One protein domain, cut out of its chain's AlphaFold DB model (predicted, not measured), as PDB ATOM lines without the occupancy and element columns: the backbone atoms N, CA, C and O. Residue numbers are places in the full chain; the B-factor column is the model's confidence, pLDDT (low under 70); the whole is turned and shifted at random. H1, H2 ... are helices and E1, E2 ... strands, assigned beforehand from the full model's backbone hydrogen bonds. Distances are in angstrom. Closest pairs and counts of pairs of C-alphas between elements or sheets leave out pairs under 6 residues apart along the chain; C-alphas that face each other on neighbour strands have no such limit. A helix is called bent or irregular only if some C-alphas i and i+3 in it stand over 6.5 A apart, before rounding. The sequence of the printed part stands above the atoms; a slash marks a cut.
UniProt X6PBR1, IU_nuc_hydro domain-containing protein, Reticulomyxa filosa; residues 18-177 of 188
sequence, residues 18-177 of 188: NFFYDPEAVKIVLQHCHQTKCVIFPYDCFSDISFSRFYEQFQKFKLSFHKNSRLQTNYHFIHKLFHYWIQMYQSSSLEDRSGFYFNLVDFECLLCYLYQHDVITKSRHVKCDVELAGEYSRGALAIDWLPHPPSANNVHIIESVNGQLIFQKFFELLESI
ATOM      1  N   ASN A  18     180.596 168.334 191.008       97.75
ATOM      2  CA  ASN A  18     181.933 168.875 190.742       97.75
ATOM      3  C   ASN A  18     182.311 168.757 189.260       97.75
ATOM      4  O   ASN A  18     182.938 169.659 188.709       97.75
ATOM      5  N   PHE A  19     181.900 167.671 188.604       98.06
ATOM      6  CA  PHE A  19     182.140 167.474 187.173       98.06
ATOM      7  C   PHE A  19     181.228 168.323 186.283       98.06
ATOM      8  O   PHE A  19     181.653 168.790 185.232       98.06
ATOM      9  N   PHE A  20     179.977 168.523 186.692       97.81
ATOM     10  CA  PHE A  20     179.011 169.354 185.981       97.81
ATOM     11  C   PHE A  20     179.345 170.845 186.076       97.81
ATOM     12  O   PHE A  20     179.097 171.589 185.128       97.81
ATOM     13  N   TYR A  21     179.886 171.275 187.217       97.81
ATOM     14  CA  TYR A  21     180.140 172.681 187.509       97.81
ATOM     15  C   TYR A  21     181.184 173.294 186.569       97.81
ATOM     16  O   TYR A  21     180.957 174.379 186.036       97.81
ATOM     17  N   ASP A  22     182.297 172.588 186.338       98.38
ATOM     18  CA  ASP A  22     183.357 173.017 185.418       98.38
ATOM     19  C   ASP A  22     183.963 171.811 184.667       98.38
ATOM     20  O   ASP A  22     185.044 171.311 185.010       98.38
ATOM     21  N   PRO A  23     183.253 171.284 183.652       98.31
ATOM     22  CA  PRO A  23     183.721 170.127 182.903       98.31
ATOM     23  C   PRO A  23     184.944 170.460 182.036       98.31
ATOM     24  O   PRO A  23     185.753 169.575 181.758       98.31
ATOM     25  N   GLU A  24     185.152 171.720 181.649       98.56
ATOM     26  CA  GLU A  24     186.370 172.168 180.974       98.56
ATOM     27  C   GLU A  24     187.605 172.046 181.881       98.56
ATOM     28  O   GLU A  24     188.641 171.533 181.445       98.56
ATOM     29  N   ALA A  25     187.509 172.432 183.157       97.81
ATOM     30  CA  ALA A  25     188.590 172.217 184.118       97.81
ATOM     31  C   ALA A  25     188.859 170.722 184.341       97.81
ATOM     32  O   ALA A  25     190.017 170.290 184.347       97.81
ATOM     33  N   VAL A  26     187.805 169.907 184.449       97.06
ATOM     34  CA  VAL A  26     187.943 168.445 184.543       97.06
ATOM     35  C   VAL A  26     188.666 167.881 183.320       97.06
ATOM     36  O   VAL A  26     189.567 167.055 183.475       97.06
ATOM     37  N   LYS A  27     188.339 168.353 182.111       97.06
ATOM     38  CA  LYS A  27     189.004 167.942 180.867       97.06
ATOM     39  C   LYS A  27     190.508 168.185 180.938       97.06
ATOM     40  O   LYS A  27     191.289 167.285 180.626       97.06
ATOM     41  N   ILE A  28     190.909 169.374 181.390       95.62
ATOM     42  CA  ILE A  28     192.319 169.743 181.549       95.62
ATOM     43  C   ILE A  28     193.003 168.805 182.546       95.62
ATOM     44  O   ILE A  28     194.071 168.273 182.231       95.62
ATOM     45  N   VAL A  29     192.387 168.550 183.706       94.25
ATOM     46  CA  VAL A  29     192.922 167.613 184.707       94.25
ATOM     47  C   VAL A  29     193.118 166.232 184.079       94.25
ATOM     48  O   VAL A  29     194.251 165.758 184.022       94.25
ATOM     49  N   LEU A  30     192.065 165.628 183.514       93.94
ATOM     50  CA  LEU A  30     192.087 164.272 182.942       93.94
ATOM     51  C   LEU A  30     193.117 164.084 181.821       93.94
ATOM     52  O   LEU A  30     193.697 162.999 181.695       93.94
ATOM     53  N   GLN A  31     193.364 165.118 181.017       91.50
ATOM     54  CA  GLN A  31     194.374 165.092 179.957       91.50
ATOM     55  C   GLN A  31     195.812 165.115 180.496       91.50
ATOM     56  O   GLN A  31     196.702 164.545 179.866       91.50
ATOM     57  N   HIS A  32     196.037 165.707 181.671       88.69
ATOM     58  CA  HIS A  32     197.370 165.868 182.265       88.69
ATOM     59  C   HIS A  32     197.642 164.902 183.436       88.69
ATOM     60  O   HIS A  32     198.765 164.834 183.936       88.69
ATOM     61  N   CYS A  33     196.663 164.070 183.813       80.94
ATOM     62  CA  CYS A  33     196.762 163.061 184.877       80.94
ATOM     63  C   CYS A  33     197.917 162.057 184.729       80.94
ATOM     64  O   CYS A  33     198.387 161.518 185.734       80.94
ATOM     65  N   HIS A  34     198.402 161.804 183.507       70.38
ATOM     66  CA  HIS A  34     199.531 160.894 183.260       70.38
ATOM     67  C   HIS A  34     200.810 161.306 184.014       70.38
ATOM     68  O   HIS A  34     201.671 160.466 184.268       70.38
ATOM     69  N   GLN A  35     200.926 162.580 184.400       61.75
ATOM     70  CA  GLN A  35     202.068 163.113 185.142       61.75
ATOM     71  C   GLN A  35     201.953 162.913 186.664       61.75
ATOM     72  O   GLN A  35     202.965 162.977 187.357       61.75
ATOM     73  N   THR A  36     200.750 162.669 187.200       64.38
ATOM     74  CA  THR A  36     200.474 162.811 188.645       64.38
ATOM     75  C   THR A  36     199.728 161.644 189.295       64.38
ATOM     76  O   THR A  36     199.493 161.703 190.497       64.38
ATOM     77  N   LYS A  37     199.421 160.558 188.562       80.19
ATOM     78  CA  LYS A  37     198.629 159.405 189.051       80.19
ATOM     79  C   LYS A  37     197.283 159.854 189.638       80.19
ATOM     80  O   LYS A  37     197.101 159.938 190.848       80.19
ATOM     81  N   CYS A  38     196.318 160.130 188.768       90.00
ATOM     82  CA  CYS A  38     194.984 160.543 189.194       90.00
ATOM     83  C   CYS A  38     194.150 159.373 189.725       90.00
ATOM     84  O   CYS A  38     194.066 158.313 189.097       90.00
ATOM     85  N   VAL A  39     193.496 159.609 190.863       93.69
ATOM     86  CA  VAL A  39     192.509 158.712 191.464       93.69
ATOM     87  C   VAL A  39     191.173 159.444 191.532       93.69
ATOM     88  O   VAL A  39     191.099 160.556 192.058       93.69
ATOM     89  N   ILE A  40     190.116 158.821 191.017       95.75
ATOM     90  CA  ILE A  40     188.750 159.340 191.107       95.75
ATOM     91  C   ILE A  40     187.970 158.515 192.127       95.75
ATOM     92  O   ILE A  40     187.893 157.292 192.018       95.75
ATOM     93  N   PHE A  41     187.362 159.217 193.085       96.44
ATOM     94  CA  PHE A  41     186.304 158.709 193.955       96.44
ATOM     95  C   PHE A  41     184.948 159.218 193.425       96.44
ATOM     96  O   PHE A  41     184.687 160.420 193.577       96.44
ATOM     97  N   PRO A  42     184.142 158.365 192.765       95.50
ATOM     98  CA  PRO A  42     182.853 158.745 192.181       95.50
ATOM     99  C   PRO A  42     181.765 158.962 193.235       95.50
ATOM    100  O   PRO A  42     181.783 158.337 194.291       95.50
ATOM    101  N   TYR A  43     180.763 159.780 192.917       92.81
ATOM    102  CA  TYR A  43     179.600 159.996 193.787       92.81
ATOM    103  C   TYR A  43     178.742 158.738 193.972       92.81
ATOM    104  O   TYR A  43     178.218 158.490 195.056       92.81
ATOM    105  N   ASP A  44     178.626 157.923 192.925       90.31
ATOM    106  CA  ASP A  44     177.904 156.650 192.922       90.31
ATOM    107  C   ASP A  44     178.825 155.447 193.194       90.31
ATOM    108  O   ASP A  44     178.509 154.313 192.814       90.31
ATOM    109  N   CYS A  45     179.952 155.690 193.877       90.94
ATOM    110  CA  CYS A  45     180.800 154.642 194.430       90.94
ATOM    111  C   CYS A  45     179.983 153.744 195.363       90.94
ATOM    112  O   CYS A  45     179.220 154.215 196.210       90.94
ATOM    113  N   PHE A  46     180.161 152.431 195.237       85.69
ATOM    114  CA  PHE A  46     179.470 151.498 196.113       85.69
ATOM    115  C   PHE A  46     180.089 151.499 197.517       85.69
ATOM    116  O   PHE A  46     181.305 151.368 197.671       85.69
ATOM    117  N   SER A  47     179.234 151.576 198.535       83.62
ATOM    118  CA  SER A  47     179.583 151.430 199.947       83.62
ATOM    119  C   SER A  47     178.626 150.431 200.594       83.62
ATOM    120  O   SER A  47     177.424 150.442 200.323       83.62
ATOM    121  N   ASP A  48     179.149 149.555 201.448       82.19
ATOM    122  CA  ASP A  48     178.368 148.561 202.194       82.19
ATOM    123  C   ASP A  48     177.640 149.153 203.419       82.19
ATOM    124  O   ASP A  48     176.846 148.465 204.073       82.19
ATOM    125  N   ILE A  49     177.845 150.444 203.700       76.19
ATOM    126  CA  ILE A  49     177.117 151.200 204.717       76.19
ATOM    127  C   ILE A  49     176.376 152.382 204.085       76.19
ATOM    128  O   ILE A  49     176.929 153.131 203.284       76.19
ATOM    129  N   SER A  50     175.115 152.571 204.474       76.94
ATOM    130  CA  SER A  50     174.372 153.788 204.143       76.94
ATOM    131  C   SER A  50     174.635 154.874 205.177       76.94
ATOM    132  O   SER A  50     174.901 154.586 206.351       76.94
ATOM    133  N   PHE A  51     174.459 156.136 204.794       77.50
ATOM    134  CA  PHE A  51     174.608 157.214 205.763       77.50
ATOM    135  C   PHE A  51     173.586 157.179 206.892       77.50
ATOM    136  O   PHE A  51     173.917 157.551 208.008       77.50
ATOM    137  N   SER A  52     172.366 156.693 206.666       77.25
ATOM    138  CA  SER A  52     171.401 156.541 207.762       77.25
ATOM    139  C   SER A  52     171.960 155.651 208.877       77.25
ATOM    140  O   SER A  52     171.856 156.002 210.051       77.25
ATOM    141  N   ARG A  53     172.630 154.545 208.513       79.88
ATOM    142  CA  ARG A  53     173.326 153.678 209.476       79.88
ATOM    143  C   ARG A  53     174.532 154.376 210.099       79.88
ATOM    144  O   ARG A  53     174.724 154.263 211.307       79.88
ATOM    145  N   PHE A  54     175.317 155.108 209.307       82.62
ATOM    146  CA  PHE A  54     176.421 155.928 209.817       82.62
ATOM    147  C   PHE A  54     175.925 156.926 210.874       82.62
ATOM    148  O   PHE A  54     176.477 157.001 211.968       82.62
ATOM    149  N   TYR A  55     174.859 157.667 210.580       82.06
ATOM    150  CA  TYR A  55     174.336 158.712 211.446       82.06
ATOM    151  C   TYR A  55     173.709 158.140 212.717       82.06
ATOM    152  O   TYR A  55     173.946 158.673 213.798       82.06
ATOM    153  N   GLU A  56     172.992 157.016 212.630       82.56
ATOM    154  CA  GLU A  56     172.489 156.305 213.811       82.56
ATOM    155  C   GLU A  56     173.640 155.911 214.751       82.56
ATOM    156  O   GLU A  56     173.582 156.131 215.963       82.56
ATOM    157  N   GLN A  57     174.722 155.356 214.202       80.88
ATOM    158  CA  GLN A  57     175.887 154.985 214.996       80.88
ATOM    159  C   GLN A  57     176.647 156.220 215.520       80.88
ATOM    160  O   GLN A  57     177.088 156.214 216.668       80.88
ATOM    161  N   PHE A  58     176.724 157.312 214.751       84.06
ATOM    162  CA  PHE A  58     177.254 158.598 215.214       84.06
ATOM    163  C   PHE A  58     176.445 159.147 216.398       84.06
ATOM    164  O   PHE A  58     177.014 159.590 217.392       84.06
ATOM    165  N   GLN A  59     175.116 159.047 216.367       83.25
ATOM    166  CA  GLN A  59     174.274 159.438 217.497       83.25
ATOM    167  C   GLN A  59     174.495 158.550 218.728       83.25
ATOM    168  O   GLN A  59     174.497 159.061 219.849       83.25
ATOM    169  N   LYS A  60     174.721 157.241 218.546       82.00
ATOM    170  CA  LYS A  60     175.081 156.323 219.644       82.00
ATOM    171  C   LYS A  60     176.457 156.639 220.226       82.00
ATOM    172  O   LYS A  60     176.619 156.570 221.443       82.00
ATOM    173  N   PHE A  61     177.414 157.055 219.391       75.88
ATOM    174  CA  PHE A  61     178.747 157.484 219.820       75.88
ATOM    175  C   PHE A  61     178.669 158.608 220.866       75.88
ATOM    176  O   PHE A  61     179.435 158.587 221.816       75.88
ATOM    177  N   LYS A  62     177.664 159.502 220.818       70.94
ATOM    178  CA  LYS A  62     177.397 160.522 221.861       70.94
ATOM    179  C   LYS A  62     177.485 160.003 223.303       70.94
ATOM    180  O   LYS A  62     177.878 160.750 224.200       70.94
ATOM    181  N   LEU A  63     177.078 158.752 223.531       59.81
ATOM    182  CA  LEU A  63     176.972 158.139 224.855       59.81
ATOM    183  C   LEU A  63     178.336 157.779 225.475       59.81
ATOM    184  O   LEU A  63     178.387 157.478 226.666       59.81
ATOM    185  N   SER A  64     179.447 157.840 224.729       64.19
ATOM    186  CA  SER A  64     180.784 157.501 225.244       64.19
ATOM    187  C   SER A  64     181.573 158.693 225.830       64.19
ATOM    188  O   SER A  64     182.604 158.474 226.465       64.19
ATOM    189  N   PHE A  65     181.095 159.947 225.738       64.19
ATOM    190  CA  PHE A  65     181.882 161.156 226.104       64.19
ATOM    191  C   PHE A  65     181.803 161.645 227.545       64.19
ATOM    192  O   PHE A  65     182.159 162.791 227.816       64.19
ATOM    193  N   HIS A  66     181.412 160.806 228.500       56.84
ATOM    194  CA  HIS A  66     181.118 161.256 229.867       56.84
ATOM    195  C   HIS A  66     182.278 161.937 230.631       56.84
ATOM    196  O   HIS A  66     182.040 162.462 231.716       56.84
ATOM    197  N   LYS A  67     183.515 161.966 230.105       59.81
ATOM    198  CA  LYS A  67     184.684 162.552 230.792       59.81
ATOM    199  C   LYS A  67     185.581 163.472 229.950       59.81
ATOM    200  O   LYS A  67     186.532 164.018 230.503       59.81
ATOM    201  N   ASN A  68     185.322 163.669 228.652       69.00
ATOM    202  CA  ASN A  68     186.198 164.472 227.781       69.00
ATOM    203  C   ASN A  68     185.442 165.659 227.162       69.00
ATOM    204  O   ASN A  68     184.778 165.526 226.133       69.00
ATOM    205  N   SER A  69     185.581 166.836 227.782       69.06
ATOM    206  CA  SER A  69     184.904 168.072 227.362       69.06
ATOM    207  C   SER A  69     185.251 168.517 225.935       69.06
ATOM    208  O   SER A  69     184.434 169.161 225.283       69.06
ATOM    209  N   ARG A  70     186.429 168.149 225.412       72.25
ATOM    210  CA  ARG A  70     186.880 168.534 224.062       72.25
ATOM    211  C   ARG A  70     186.264 167.663 222.980       72.25
ATOM    212  O   ARG A  70     185.771 168.174 221.979       72.25
ATOM    213  N   LEU A  71     186.235 166.354 223.215       74.00
ATOM    214  CA  LEU A  71     185.555 165.410 222.331       74.00
ATOM    215  C   LEU A  71     184.053 165.720 222.262       74.00
ATOM    216  O   LEU A  71     183.454 165.663 221.191       74.00
ATOM    217  N   GLN A  72     183.479 166.188 223.374       77.25
ATOM    218  CA  GLN A  72     182.122 166.725 223.415       77.25
ATOM    219  C   GLN A  72     181.947 167.971 222.525       77.25
ATOM    220  O   GLN A  72     180.931 168.081 221.841       77.25
ATOM    221  N   THR A  73     182.919 168.895 222.485       80.00
ATOM    222  CA  THR A  73     182.887 170.060 221.579       80.00
ATOM    223  C   THR A  73     182.955 169.649 220.106       80.00
ATOM    224  O   THR A  73     182.100 170.081 219.332       80.00
ATOM    225  N   ASN A  74     183.914 168.794 219.723       79.31
ATOM    226  CA  ASN A  74     184.058 168.302 218.345       79.31
ATOM    227  C   ASN A  74     182.782 167.586 217.885       79.31
ATOM    228  O   ASN A  74     182.229 167.905 216.830       79.31
ATOM    229  N   TYR A  75     182.273 166.676 218.723       84.00
ATOM    230  CA  TYR A  75     181.017 165.979 218.480       84.00
ATOM    231  C   TYR A  75     179.865 166.965 218.276       84.00
ATOM    232  O   TYR A  75     179.122 166.846 217.309       84.00
ATOM    233  N   HIS A  76     179.712 167.958 219.158       84.38
ATOM    234  CA  HIS A  76     178.606 168.915 219.082       84.38
ATOM    235  C   HIS A  76     178.650 169.768 217.815       84.38
ATOM    236  O   HIS A  76     177.606 170.023 217.215       84.38
ATOM    237  N   PHE A  77     179.843 170.191 217.397       86.62
ATOM    238  CA  PHE A  77     180.028 170.933 216.154       86.62
ATOM    239  C   PHE A  77     179.593 170.102 214.941       86.62
ATOM    240  O   PHE A  77     178.726 170.529 214.179       86.62
ATOM    241  N   ILE A  78     180.121 168.885 214.810       86.81
ATOM    242  CA  ILE A  78     179.796 167.992 213.692       86.81
ATOM    243  C   ILE A  78     178.327 167.577 213.721       86.81
ATOM    244  O   ILE A  78     177.659 167.589 212.692       86.81
ATOM    245  N   HIS A  79     177.791 167.277 214.903       86.69
ATOM    246  CA  HIS A  79     176.383 166.946 215.074       86.69
ATOM    247  C   HIS A  79     175.480 168.088 214.608       86.69
ATOM    248  O   HIS A  79     174.481 167.832 213.943       86.69
ATOM    249  N   LYS A  80     175.825 169.349 214.902       89.62
ATOM    250  CA  LYS A  80     175.082 170.506 214.383       89.62
ATOM    251  C   LYS A  80     175.143 170.604 212.858       89.62
ATOM    252  O   LYS A  80     174.107 170.871 212.257       89.62
ATOM    253  N   LEU A  81     176.309 170.367 212.248       88.38
ATOM    254  CA  LEU A  81     176.452 170.354 210.788       88.38
ATOM    255  C   LEU A  81     175.581 169.264 210.154       88.38
ATOM    256  O   LEU A  81     174.764 169.565 209.286       88.38
ATOM    257  N   PHE A  82     175.691 168.020 210.628       86.75
ATOM    258  CA  PHE A  82     174.891 166.906 210.114       86.75
ATOM    259  C   PHE A  82     173.397 167.135 210.320       86.75
ATOM    260  O   PHE A  82     172.620 166.924 209.396       86.75
ATOM    261  N   HIS A  83     172.990 167.620 211.493       85.00
ATOM    262  CA  HIS A  83     171.589 167.891 211.784       85.00
ATOM    263  C   HIS A  83     170.997 168.947 210.846       85.00
ATOM    264  O   HIS A  83     169.924 168.729 210.291       85.00
ATOM    265  N   TYR A  84     171.693 170.070 210.638       86.25
ATOM    266  CA  TYR A  84     171.245 171.107 209.706       86.25
ATOM    267  C   TYR A  84     171.080 170.553 208.285       86.25
ATOM    268  O   TYR A  84     170.077 170.805 207.620       86.25
ATOM    269  N   TRP A  85     172.043 169.748 207.838       79.69
ATOM    270  CA  TRP A  85     172.036 169.208 206.486       79.69
ATOM    271  C   TRP A  85     170.928 168.160 206.295       79.69
ATOM    272  O   TRP A  85     170.190 168.219 205.315       79.69
ATOM    273  N   ILE A  86     170.713 167.281 207.278       80.06
ATOM    274  CA  ILE A  86     169.582 166.339 207.297       80.06
ATOM    275  C   ILE A  86     168.245 167.086 207.227       80.06
ATOM    276  O   ILE A  86     167.381 166.703 206.439       80.06
ATOM    277  N   GLN A  87     168.081 168.166 207.999       82.00
ATOM    278  CA  GLN A  87     166.862 168.980 207.969       82.00
ATOM    279  C   GLN A  87     166.617 169.601 206.590       82.00
ATOM    280  O   GLN A  87     165.490 169.556 206.099       82.00
ATOM    281  N   MET A  88     167.660 170.135 205.944       78.81
ATOM    282  CA  MET A  88     167.554 170.637 204.571       78.81
ATOM    283  C   MET A  88     167.053 169.551 203.613       78.81
ATOM    284  O   MET A  88     166.085 169.781 202.889       78.81
ATOM    285  N   TYR A  89     167.653 168.358 203.641       71.88
ATOM    286  CA  TYR A  89     167.256 167.257 202.760       71.88
ATOM    287  C   TYR A  89     165.814 166.797 203.006       71.88
ATOM    288  O   TYR A  89     165.054 166.664 202.047       71.88
ATOM    289  N   GLN A  90     165.407 166.631 204.267       72.12
ATOM    290  CA  GLN A  90     164.032 166.259 204.629       72.12
ATOM    291  C   GLN A  90     163.005 167.293 204.152       72.12
ATOM    292  O   GLN A  90     161.924 166.932 203.703       72.12
ATOM    293  N   SER A  91     163.347 168.584 204.183       68.50
ATOM    294  CA  SER A  91     162.435 169.656 203.761       68.50
ATOM    295  C   SER A  91     162.234 169.776 202.242       68.50
ATOM    296  O   SER A  91     161.327 170.476 201.799       68.50
ATOM    297  N   SER A  92     163.067 169.116 201.435       58.69
ATOM    298  CA  SER A  92     163.184 169.379 199.992       58.69
ATOM    299  C   SER A  92     162.349 168.469 199.075       58.69
ATOM    300  O   SER A  92     162.643 168.404 197.886       58.69
ATOM    301  N   SER A  93     161.354 167.734 199.600       52.34
ATOM    302  CA  SER A  93     160.551 166.728 198.859       52.34
ATOM    303  C   SER A  93     161.370 165.691 198.060       52.34
ATOM    304  O   SER A  93     160.831 164.933 197.256       52.34
ATOM    305  N   LEU A  94     162.670 165.573 198.356       54.19
ATOM    306  CA  LEU A  94     163.572 164.509 197.908       54.19
ATOM    307  C   LEU A  94     163.372 163.195 198.695       54.19
ATOM    308  O   LEU A  94     164.159 162.263 198.530       54.19
ATOM    309  N   GLU A  95     162.327 163.121 199.531       44.84
ATOM    310  CA  GLU A  95     161.970 161.974 200.381       44.84
ATOM    311  C   GLU A  95     161.843 160.656 199.598       44.84
ATOM    312  O   GLU A  95     162.137 159.594 200.145       44.84
ATOM    313  N   ASP A  96     161.470 160.717 198.315       43.22
ATOM    314  CA  ASP A  96     161.121 159.538 197.513       43.22
ATOM    315  C   ASP A  96     162.305 158.914 196.744       43.22
ATOM    316  O   ASP A  96     162.171 157.885 196.076       43.22
ATOM    317  N   ARG A  97     163.526 159.462 196.874       47.12
ATOM    318  CA  ARG A  97     164.741 158.728 196.470       47.12
ATOM    319  C   ARG A  97     165.088 157.704 197.551       47.12
ATOM    320  O   ARG A  97     166.038 157.896 198.298       47.12
ATOM    321  N   SER A  98     164.268 156.655 197.639       38.28
ATOM    322  CA  SER A  98     164.514 155.357 198.295       38.28
ATOM    323  C   SER A  98     165.875 155.223 199.006       38.28
ATOM    324  O   SER A  98     166.829 154.667 198.471       38.28
ATOM    325  N   GLY A  99     165.948 155.711 200.247       45.25
ATOM    326  CA  GLY A  99     167.130 155.576 201.097       45.25
ATOM    327  C   GLY A  99     168.200 156.631 200.818       45.25
ATOM    328  O   GLY A  99     168.949 156.533 199.858       45.25
ATOM    329  N   PHE A 100     168.282 157.619 201.711       44.81
ATOM    330  CA  PHE A 100     169.349 158.613 201.853       44.81
ATOM    331  C   PHE A 100     170.653 158.291 201.089       44.81
ATOM    332  O   PHE A 100     171.546 157.641 201.630       44.81
ATOM    333  N   TYR A 101     170.813 158.855 199.886       51.66
ATOM    334  CA  TYR A 101     172.116 159.068 199.229       51.66
ATOM    335  C   TYR A 101     172.842 160.264 199.858       51.66
ATOM    336  O   TYR A 101     173.432 161.103 199.182       51.66
ATOM    337  N   PHE A 102     172.727 160.408 201.173       58.81
ATOM    338  CA  PHE A 102     173.630 161.276 201.892       58.81
ATOM    339  C   PHE A 102     174.932 160.493 201.936       58.81
ATOM    340  O   PHE A 102     174.945 159.384 202.440       58.81
ATOM    341  N   ASN A 103     176.002 161.021 201.371       69.00
ATOM    342  CA  ASN A 103     177.312 160.392 201.426       69.00
ATOM    343  C   ASN A 103     178.277 161.471 201.904       69.00
ATOM    344  O   ASN A 103     178.194 162.623 201.469       69.00
ATOM    345  N   LEU A 104     179.198 161.122 202.799       82.19
ATOM    346  CA  LEU A 104     180.268 162.030 203.215       82.19
ATOM    347  C   LEU A 104     181.385 162.011 202.166       82.19
ATOM    348  O   LEU A 104     182.551 161.890 202.503       82.19
ATOM    349  N   VAL A 105     181.011 162.111 200.893       88.00
ATOM    350  CA  VAL A 105     181.814 161.836 199.694       88.00
ATOM    351  C   VAL A 105     183.202 162.470 199.693       88.00
ATOM    352  O   VAL A 105     184.171 161.824 199.303       88.00
ATOM    353  N   ASP A 106     183.336 163.710 200.163       91.81
ATOM    354  CA  ASP A 106     184.643 164.368 200.258       91.81
ATOM    355  C   ASP A 106     185.511 163.750 201.357       91.81
ATOM    356  O   ASP A 106     186.709 163.526 201.179       91.81
ATOM    357  N   PHE A 107     184.898 163.420 202.492       89.19
ATOM    358  CA  PHE A 107     185.568 162.754 203.598       89.19
ATOM    359  C   PHE A 107     185.888 161.286 203.272       89.19
ATOM    360  O   PHE A 107     186.977 160.808 203.575       89.19
ATOM    361  N   GLU A 108     184.989 160.575 202.596       90.75
ATOM    362  CA  GLU A 108     185.223 159.223 202.084       90.75
ATOM    363  C   GLU A 108     186.372 159.219 201.074       90.75
ATOM    364  O   GLU A 108     187.268 158.378 201.163       90.75
ATOM    365  N   CYS A 109     186.419 160.209 200.176       94.06
ATOM    366  CA  CYS A 109     187.534 160.416 199.255       94.06
ATOM    367  C   CYS A 109     188.856 160.643 200.008       94.06
ATOM    368  O   CYS A 109     189.879 160.067 199.631       94.06
ATOM    369  N   LEU A 110     188.850 161.443 201.080       93.38
ATOM    370  CA  LEU A 110     190.023 161.635 201.938       93.38
ATOM    371  C   LEU A 110     190.466 160.318 202.591       93.38
ATOM    372  O   LEU A 110     191.654 160.005 202.593       93.38
ATOM    373  N   LEU A 111     189.532 159.524 203.117       92.31
ATOM    374  CA  LEU A 111     189.861 158.238 203.730       92.31
ATOM    375  C   LEU A 111     190.376 157.214 202.719       92.31
ATOM    376  O   LEU A 111     191.294 156.467 203.045       92.31
ATOM    377  N   CYS A 112     189.862 157.217 201.491       92.88
ATOM    378  CA  CYS A 112     190.413 156.405 200.407       92.88
ATOM    379  C   CYS A 112     191.866 156.778 200.096       92.88
ATOM    380  O   CYS A 112     192.668 155.902 199.787       92.88
ATOM    381  N   TYR A 113     192.214 158.064 200.186       91.81
ATOM    382  CA  TYR A 113     193.589 158.520 199.998       91.81
ATOM    383  C   TYR A 113     194.499 158.112 201.166       91.81
ATOM    384  O   TYR A 113     195.593 157.597 200.945       91.81
ATOM    385  N   LEU A 114     194.051 158.304 202.410       91.94
ATOM    386  CA  LEU A 114     194.854 158.013 203.604       91.94
ATOM    387  C   LEU A 114     195.012 156.510 203.884       91.94
ATOM    388  O   LEU A 114     196.052 156.092 204.388       91.94
ATOM    389  N   TYR A 115     193.999 155.702 203.561       92.81
ATOM    390  CA  TYR A 115     193.909 154.279 203.909       92.81
ATOM    391  C   TYR A 115     193.644 153.408 202.674       92.81
ATOM    392  O   TYR A 115     192.817 152.497 202.698       92.81
ATOM    393  N   GLN A 116     194.345 153.698 201.574       91.31
ATOM    394  CA  GLN A 116     194.097 153.107 200.256       91.31
ATOM    395  C   GLN A 116     194.018 151.571 200.269       91.31
ATOM    396  O   GLN A 116     193.134 151.002 199.634       91.31
ATOM    397  N   HIS A 117     194.927 150.906 200.989       92.62
ATOM    398  CA  HIS A 117     195.021 149.443 201.021       92.62
ATOM    399  C   HIS A 117     193.915 148.760 201.832       92.62
ATOM    400  O   HIS A 117     193.639 147.588 201.586       92.62
ATOM    401  N   ASP A 118     193.283 149.482 202.757       93.81
ATOM    402  CA  ASP A 118     192.292 148.912 203.672       93.81
ATOM    403  C   ASP A 118     190.859 149.298 203.273       93.81
ATOM    404  O   ASP A 118     189.929 148.498 203.387       93.81
ATOM    405  N   VAL A 119     190.667 150.541 202.809       94.31
ATOM    406  CA  VAL A 119     189.344 151.106 202.508       94.31
ATOM    407  C   VAL A 119     188.878 150.759 201.098       94.31
ATOM    408  O   VAL A 119     187.696 150.477 200.908       94.31
ATOM    409  N   ILE A 120     189.763 150.777 200.099       95.56
ATOM    410  CA  ILE A 120     189.369 150.538 198.706       95.56
ATOM    411  C   ILE A 120     189.264 149.035 198.465       95.56
ATOM    412  O   ILE A 120     190.268 148.329 198.421       95.56
ATOM    413  N   THR A 121     188.043 148.546 198.250       96.19
ATOM    414  CA  THR A 121     187.791 147.117 198.007       96.19
ATOM    415  C   THR A 121     187.833 146.765 196.526       96.19
ATOM    416  O   THR A 121     188.144 145.629 196.169       96.19
ATOM    417  N   LYS A 122     187.557 147.735 195.645       96.12
ATOM    418  CA  LYS A 122     187.658 147.558 194.194       96.12
ATOM    419  C   LYS A 122     188.024 148.865 193.507       96.12
ATOM    420  O   LYS A 122     187.409 149.903 193.741       96.12
ATOM    421  N   SER A 123     189.000 148.797 192.610       95.19
ATOM    422  CA  SER A 123     189.360 149.896 191.715       95.19
ATOM    423  C   SER A 123     189.847 149.364 190.372       95.19
ATOM    424  O   SER A 123     190.217 148.192 190.253       95.19
ATOM    425  N   ARG A 124     189.853 150.225 189.354       93.06
ATOM    426  CA  ARG A 124     190.324 149.888 188.010       93.06
ATOM    427  C   ARG A 124     191.115 151.036 187.410       93.06
ATOM    428  O   ARG A 124     190.742 152.193 187.561       93.06
ATOM    429  N   HIS A 125     192.192 150.708 186.706       92.62
ATOM    430  CA  HIS A 125     192.909 151.667 185.874       92.62
ATOM    431  C   HIS A 125     192.256 151.685 184.489       92.62
ATOM    432  O   HIS A 125     192.225 150.651 183.825       92.62
ATOM    433  N   VAL A 126     191.706 152.827 184.086       92.56
ATOM    434  CA  VAL A 126     190.929 152.988 182.847       92.56
ATOM    435  C   VAL A 126     191.245 154.314 182.166       92.56
ATOM    436  O   VAL A 126     191.779 155.244 182.785       92.56
ATOM    437  N   LYS A 127     190.914 154.409 180.877       93.56
ATOM    438  CA  LYS A 127     190.865 155.685 180.173       93.56
ATOM    439  C   LYS A 127     189.550 156.387 180.494       93.56
ATOM    440  O   LYS A 127     188.470 155.832 180.311       93.56
ATOM    441  N   CYS A 128     189.675 157.618 180.966       94.62
ATOM    442  CA  CYS A 128     188.572 158.506 181.282       94.62
ATOM    443  C   CYS A 128     188.674 159.811 180.510       94.62
ATOM    444  O   CYS A 128     189.777 160.305 180.232       94.62
ATOM    445  N   ASP A 129     187.510 160.383 180.249       95.75
ATOM    446  CA  ASP A 129     187.320 161.729 179.737       95.75
ATOM    447  C   ASP A 129     186.043 162.345 180.336       95.75
ATOM    448  O   ASP A 129     185.357 161.712 181.139       95.75
ATOM    449  N   VAL A 130     185.718 163.577 179.962       97.81
ATOM    450  CA  VAL A 130     184.490 164.265 180.367       97.81
ATOM    451  C   VAL A 130     183.763 164.829 179.149       97.81
ATOM    452  O   VAL A 130     184.380 165.357 178.220       97.81
ATOM    453  N   GLU A 131     182.443 164.686 179.146       98.31
ATOM    454  CA  GLU A 131     181.559 165.212 178.108       98.31
ATOM    455  C   GLU A 131     181.349 166.725 178.278       98.31
ATOM    456  O   GLU A 131     181.054 167.198 179.376       98.31
ATOM    457  N   LEU A 132     181.476 167.497 177.194       98.31
ATOM    458  CA  LEU A 132     181.447 168.966 177.238       98.31
ATOM    459  C   LEU A 132     180.217 169.581 176.561       98.31
ATOM    460  O   LEU A 132     179.834 170.695 176.897       98.31
ATOM    461  N   ALA A 133     179.589 168.908 175.605       96.62
ATOM    462  CA  ALA A 133     178.626 169.525 174.696       96.62
ATOM    463  C   ALA A 133     177.200 168.980 174.826       96.62
ATOM    464  O   ALA A 133     176.255 169.679 174.466       96.62
ATOM    465  N   GLY A 134     177.022 167.745 175.295       95.19
ATOM    466  CA  GLY A 134     175.700 167.126 175.276       95.19
ATOM    467  C   GLY A 134     174.696 167.762 176.245       95.19
ATOM    468  O   GLY A 134     175.007 168.063 177.394       95.19
ATOM    469  N   GLU A 135     173.455 167.914 175.780       93.38
ATOM    470  CA  GLU A 135     172.363 168.584 176.505       93.38
ATOM    471  C   GLU A 135     172.056 167.930 177.862       93.38
ATOM    472  O   GLU A 135     171.921 168.612 178.873       93.38
ATOM    473  N   TYR A 136     172.010 166.594 177.895       91.81
ATOM    474  CA  TYR A 136     171.721 165.811 179.105       91.81
ATOM    475  C   TYR A 136     172.963 165.158 179.717       91.81
ATOM    476  O   TYR A 136     172.856 164.437 180.710       91.81
ATOM    477  N   SER A 137     174.130 165.373 179.107       96.44
ATOM    478  CA  SER A 137     175.362 164.640 179.398       96.44
ATOM    479  C   SER A 137     176.565 165.524 179.686       96.44
ATOM    480  O   SER A 137     177.612 164.988 180.032       96.44
ATOM    481  N   ARG A 138     176.459 166.853 179.574       97.19
ATOM    482  CA  ARG A 138     177.544 167.766 179.951       97.19
ATOM    483  C   ARG A 138     178.011 167.475 181.380       97.19
ATOM    484  O   ARG A 138     177.194 167.386 182.296       97.19
ATOM    485  N   GLY A 139     179.315 167.296 181.564       98.12
ATOM    486  CA  GLY A 139     179.936 166.883 182.824       98.12
ATOM    487  C   GLY A 139     179.890 165.383 183.114       98.12
ATOM    488  O   GLY A 139     180.369 164.959 184.163       98.12
ATOM    489  N   ALA A 140     179.345 164.549 182.230       98.06
ATOM    490  CA  ALA A 140     179.355 163.110 182.451       98.06
ATOM    491  C   ALA A 140     180.792 162.584 182.358       98.06
ATOM    492  O   ALA A 140     181.540 162.925 181.438       98.06
ATOM    493  N   LEU A 141     181.165 161.730 183.313       97.56
ATOM    494  CA  LEU A 141     182.426 160.997 183.285       97.56
ATOM    495  C   LEU A 141     182.326 159.905 182.209       97.56
ATOM    496  O   LEU A 141     181.598 158.926 182.365       97.56
ATOM    497  N   ALA A 142     183.054 160.080 181.110       95.75
ATOM    498  CA  ALA A 142     183.142 159.106 180.031       95.75
ATOM    499  C   ALA A 142     184.242 158.090 180.356       95.75
ATOM    500  O   ALA A 142     185.390 158.469 180.587       95.75
ATOM    501  N   ILE A 143     183.896 156.802 180.374       95.06
ATOM    502  CA  ILE A 143     184.794 155.726 180.812       95.06
ATOM    503  C   ILE A 143     184.899 154.677 179.715       95.06
ATOM    504  O   ILE A 143     183.896 154.116 179.272       95.06
ATOM    505  N   ASP A 144     186.128 154.373 179.320       93.75
ATOM    506  CA  ASP A 144     186.426 153.287 178.396       93.75
ATOM    507  C   ASP A 144     186.478 151.948 179.154       93.75
ATOM    508  O   ASP A 144     187.529 151.487 179.606       93.75
ATOM    509  N   TRP A 145     185.305 151.349 179.381       92.25
ATOM    510  CA  TRP A 145     185.177 150.101 180.143       92.25
ATOM    511  C   TRP A 145     185.756 148.875 179.429       92.25
ATOM    512  O   TRP A 145     186.151 147.913 180.096       92.25
ATOM    513  N   LEU A 146     185.756 148.898 178.094       89.38
ATOM    514  CA  LEU A 146     186.160 147.807 177.209       89.38
ATOM    515  C   LEU A 146     186.938 148.393 176.017       89.38
ATOM    516  O   LEU A 146     186.381 148.503 174.922       89.38
ATOM    517  N   PRO A 147     188.214 148.764 176.218       81.62
ATOM    518  CA  PRO A 147     188.993 149.460 175.202       81.62
ATOM    519  C   PRO A 147     189.193 148.595 173.959       81.62
ATOM    520  O   PRO A 147     189.737 147.487 174.028       81.62
ATOM    521  N   HIS A 148     188.781 149.116 172.802       76.50
ATOM    522  CA  HIS A 148     189.024 148.486 171.509       76.50
ATOM    523  C   HIS A 148     189.291 149.534 170.414       76.50
ATOM    524  O   HIS A 148     188.339 150.160 169.943       76.50
ATOM    525  N   PRO A 149     190.551 149.722 169.958       80.56
ATOM    526  CA  PRO A 149     191.816 149.122 170.426       80.56
ATOM    527  C   PRO A 149     192.250 149.617 171.828       80.56
ATOM    528  O   PRO A 149     191.655 150.560 172.345       80.56
ATOM    529  N   PRO A 150     193.283 149.014 172.459       75.81
ATOM    530  CA  PRO A 150     193.779 149.441 173.769       75.81
ATOM    531  C   PRO A 150     194.126 150.937 173.811       75.81
ATOM    532  O   PRO A 150     194.983 151.400 173.057       75.81
ATOM    533  N   SER A 151     193.478 151.686 174.703       75.25
ATOM    534  CA  SER A 151     193.767 153.095 174.967       75.25
ATOM    535  C   SER A 151     194.702 153.239 176.178       75.25
ATOM    536  O   SER A 151     194.761 152.377 177.058       75.25
ATOM    537  N   ALA A 152     195.495 154.314 176.221       84.88
ATOM    538  CA  ALA A 152     196.380 154.572 177.356       84.88
ATOM    539  C   ALA A 152     195.561 155.058 178.561       84.88
ATOM    540  O   ALA A 152     195.106 156.204 178.584       84.88
ATOM    541  N   ASN A 153     195.396 154.198 179.563       87.88
ATOM    542  CA  ASN A 153     194.709 154.532 180.810       87.88
ATOM    543  C   ASN A 153     195.338 155.757 181.499       87.88
ATOM    544  O   ASN A 153     196.562 155.917 181.507       87.88
ATOM    545  N   ASN A 154     194.500 156.626 182.069       91.31
ATOM    546  CA  ASN A 154     194.919 157.870 182.734       91.31
ATOM    547  C   ASN A 154     194.450 157.980 184.192       91.31
ATOM    548  O   ASN A 154     194.947 158.848 184.911       91.31
ATOM    549  N   VAL A 155     193.501 157.145 184.627       93.31
ATOM    550  CA  VAL A 155     192.846 157.289 185.931       93.31
ATOM    551  C   VAL A 155     192.626 155.946 186.612       93.31
ATOM    552  O   VAL A 155     192.133 154.996 186.004       93.31
ATOM    553  N   HIS A 156     192.918 155.895 187.910       93.44
ATOM    554  CA  HIS A 156     192.405 154.860 188.801       93.44
ATOM    555  C   HIS A 156     191.022 155.262 189.325       93.44
ATOM    556  O   HIS A 156     190.900 156.168 190.145       93.44
ATOM    557  N   ILE A 157     189.972 154.599 188.847       95.38
ATOM    558  CA  ILE A 157     188.609 154.787 189.345       95.38
ATOM    559  C   ILE A 157     188.362 153.826 190.505       95.38
ATOM    560  O   ILE A 157     188.618 152.626 190.386       95.38
ATOM    561  N   ILE A 158     187.825 154.347 191.606       96.25
ATOM    562  CA  ILE A 158     187.331 153.556 192.736       96.25
ATOM    563  C   ILE A 158     185.902 153.096 192.423       96.25
ATOM    564  O   ILE A 158     185.034 153.916 192.147       96.25
ATOM    565  N   GLU A 159     185.663 151.783 192.442       95.19
ATOM    566  CA  GLU A 159     184.340 151.193 192.183       95.19
ATOM    567  C   GLU A 159     183.589 150.878 193.488       95.19
ATOM    568  O   GLU A 159     182.363 151.002 193.545       95.19
ATOM    569  N   SER A 160     184.312 150.460 194.535       94.06
ATOM    570  CA  SER A 160     183.724 150.167 195.844       94.06
ATOM    571  C   SER A 160     184.690 150.369 197.010       94.06
ATOM    572  O   SER A 160     185.910 150.224 196.866       94.06
ATOM    573  N   VAL A 161     184.115 150.640 198.182       94.19
ATOM    574  CA  VAL A 161     184.827 150.846 199.450       94.19
ATOM    575  C   VAL A 161     184.252 150.015 200.595       94.19
ATOM    576  O   VAL A 161     183.115 149.550 200.536       94.19
ATOM    577  N   ASN A 162     185.053 149.831 201.645       92.94
ATOM    578  CA  ASN A 162     184.633 149.297 202.936       92.94
ATOM    579  C   ASN A 162     184.094 150.445 203.805       92.94
ATOM    580  O   ASN A 162     184.846 151.163 204.470       92.94
ATOM    581  N   GLY A 163     182.780 150.626 203.779       87.75
ATOM    582  CA  GLY A 163     182.059 151.660 204.505       87.75
ATOM    583  C   GLY A 163     182.133 151.493 206.022       87.75
ATOM    584  O   GLY A 163     182.237 152.484 206.746       87.75
ATOM    585  N   GLN A 164     182.160 150.256 206.525       87.56
ATOM    586  CA  GLN A 164     182.338 149.998 207.957       87.56
ATOM    587  C   GLN A 164     183.708 150.485 208.458       87.56
ATOM    588  O   GLN A 164     183.807 151.063 209.544       87.56
ATOM    589  N   LEU A 165     184.765 150.296 207.667       90.31
ATOM    590  CA  LEU A 165     186.093 150.800 208.006       90.31
ATOM    591  C   LEU A 165     186.170 152.327 207.887       90.31
ATOM    592  O   LEU A 165     186.763 152.968 208.750       90.31
ATOM    593  N   ILE A 166     185.537 152.919 206.868       88.50
ATOM    594  CA  ILE A 166     185.382 154.380 206.749       88.50
ATOM    595  C   ILE A 166     184.748 154.950 208.018       88.50
ATOM    596  O   ILE A 166     185.268 155.905 208.597       88.50
ATOM    597  N   PHE A 167     183.660 154.330 208.482       84.88
ATOM    598  CA  PHE A 167     183.000 154.685 209.731       84.88
ATOM    599  C   PHE A 167     183.985 154.610 210.902       84.88
ATOM    600  O   PHE A 167     184.177 155.603 211.595       84.88
ATOM    601  N   GLN A 168     184.669 153.481 211.093       87.69
ATOM    602  CA  GLN A 168     185.635 153.323 212.182       87.69
ATOM    603  C   GLN A 168     186.725 154.409 212.153       87.69
ATOM    604  O   GLN A 168     186.984 155.056 213.169       87.69
ATOM    605  N   LYS A 169     187.319 154.661 210.979       88.75
ATOM    606  CA  LYS A 169     188.361 155.679 210.791       88.75
ATOM    607  C   LYS A 169     187.864 157.095 211.044       88.75
ATOM    608  O   LYS A 169     188.630 157.911 211.551       88.75
ATOM    609  N   PHE A 170     186.597 157.386 210.756       85.69
ATOM    610  CA  PHE A 170     185.984 158.654 211.137       85.69
ATOM    611  C   PHE A 170     186.038 158.870 212.654       85.69
ATOM    612  O   PHE A 170     186.516 159.915 213.089       85.69
ATOM    613  N   PHE A 171     185.626 157.893 213.470       81.12
ATOM    614  CA  PHE A 171     185.653 158.044 214.934       81.12
ATOM    615  C   PHE A 171     187.065 158.129 215.492       81.12
ATOM    616  O   PHE A 171     187.328 159.008 216.310       81.12
ATOM    617  N   GLU A 172     187.980 157.292 215.001       85.12
ATOM    618  CA  GLU A 172     189.398 157.372 215.373       85.12
ATOM    619  C   GLU A 172     189.960 158.778 215.097       85.12
ATOM    620  O   GLU A 172     190.631 159.372 215.946       85.12
ATOM    621  N   LEU A 173     189.630 159.363 213.938       82.81
ATOM    622  CA  LEU A 173     190.036 160.725 213.601       82.81
ATOM    623  C   LEU A 173     189.397 161.760 214.531       82.81
ATOM    624  O   LEU A 173     190.113 162.623 215.036       82.81
ATOM    625  N   LEU A 174     188.095 161.664 214.809       78.56
ATOM    626  CA  LEU A 174     187.415 162.578 215.734       78.56
ATOM    627  C   LEU A 174     188.014 162.573 217.140       78.56
ATOM    628  O   LEU A 174     188.101 163.633 217.767       78.56
ATOM    629  N   GLU A 175     188.433 161.405 217.619       78.00
ATOM    630  CA  GLU A 175     189.122 161.247 218.899       78.00
ATOM    631  C   GLU A 175     190.548 161.818 218.865       78.00
ATOM    632  O   GLU A 175     191.022 162.353 219.870       78.00
ATOM    633  N   SER A 176     191.219 161.754 217.709       76.31
ATOM    634  CA  SER A 176     192.606 162.204 217.536       76.31
ATOM    635  C   SER A 176     192.781 163.721 217.378       76.31
ATOM    636  O   SER A 176     193.854 164.243 217.690       76.31
ATOM    637  N   ILE A 177     191.762 164.452 216.901       73.12
ATOM    638  CA  ILE A 177     191.883 165.894 216.627       73.12
ATOM    639  C   ILE A 177     192.036 166.674 217.938       73.12
ATOM    640  O   ILE A 177     191.077 166.934 218.670       73.12
TER     641      ILE A 177
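Overview. This is residues 18 to 177 of the 188 residues of the protein "IU_nuc_hydro domain-containing protein" of Reticulomyxa filosa (UniProt X6PBR1). Picture an elongated domain with a loose bundle of three helices, H3, H4 and H7, at one end, a small sheet E1, E5, E2 with H5 over it in the middle, and the E3-E4 hairpin beside H1 and H2 at the other end. E2 runs on into E3 at 79 degrees, and residues 91 to 98, of which 91 belongs to H4, stick out. The 160 printed residues include seven named helices and five strands, in the order H1 H2 E1 H3 H4 H5 H6 E2 E3 E4 E5 H7. The class is mixed, as is the sheet E1, E5, E2, while E3 and E4 are antiparallel. The whole is only just loose, close to compact, with a radius of gyration of the C-alphas of 18.6 A and spans of 61 by 38 by 25 A.

Arrangement. Start at H1, residues 18 to 21, close but not clearly touching H2, residues 23 to 35, with the closest C-alphas, Phe 19 and Val 26, 6.4 A apart. H2 is irregular, C-alphas 31 and 34 being 7.4 A apart. E1, residues 38 to 40, is parallel to E5, residues 155 to 161, with N 40 and O 156 within hydrogen-bond range at 2.9 A. E5 is antiparallel to E2, residues 120 to 126, with N 157 and O 124 at 2.8 A. H2 only grazes this sheet, with residues 29 to 34. H3, residues 51 to 64, H4, residues 69 to 91, and H7, residues 163 to 176, form an up and down bundle, each helix running against the one before. H3 and H4 are close but not clearly touching, at a shallow tilt of 29 degrees, with the closest C-alphas, Lys 62 and Tyr 75, 7.4 A apart. H7, the hub, touches H4 with residues 174 to 175 alone, the closest C-alphas, Leu 71 and Glu 175, being 6.5 A apart. H5, residues 105 to 114, is on the sheet, over E5, at a height over the sheet of 9.0 A, and only just touches H7, with 3 pairs of C-alphas within 8 A, the closest being Leu 111 and Ile 166 at 6.6 A. H6, residues 116 to 119, touches H7, with the closest C-alphas, Val 119 and Leu 165, 6.4 A apart. E3, residues 128 to 130, and E4, residues 141 to 143, form a hairpin, with N 142 and O 129 at 2.8 A. Every O i to N i+4 pair is within hydrogen-bond range in H4, H5 and H7, against 7 of 9 in H2 and 8 of 10 in H3; H1 and H6 are too short for such a pair.

Along the chain. Find C-alpha 18 at (181.933, 168.875, 190.742), where H1 begins. Look next at C-alpha 69, (184.904, 168.072, 227.362): from there H4 runs 32.6 A to C-alpha 91. H3 is 20.4 A long, H2 and H7 19.8 A each, E5 17.0 A and E2 16.1 A. H7 ends at C-alpha 176, (192.606, 162.204, 217.536).

Size, cuts and confidence. The two C-alphas farthest apart, Lys 67 and Pro 149, are 62.3 A apart. The printed part has no cut, and its long links are H4 to H5 and E4 to E5. The model's pLDDT is under 70 at residues 35 to 36, 63 to 69 and 91 to 103.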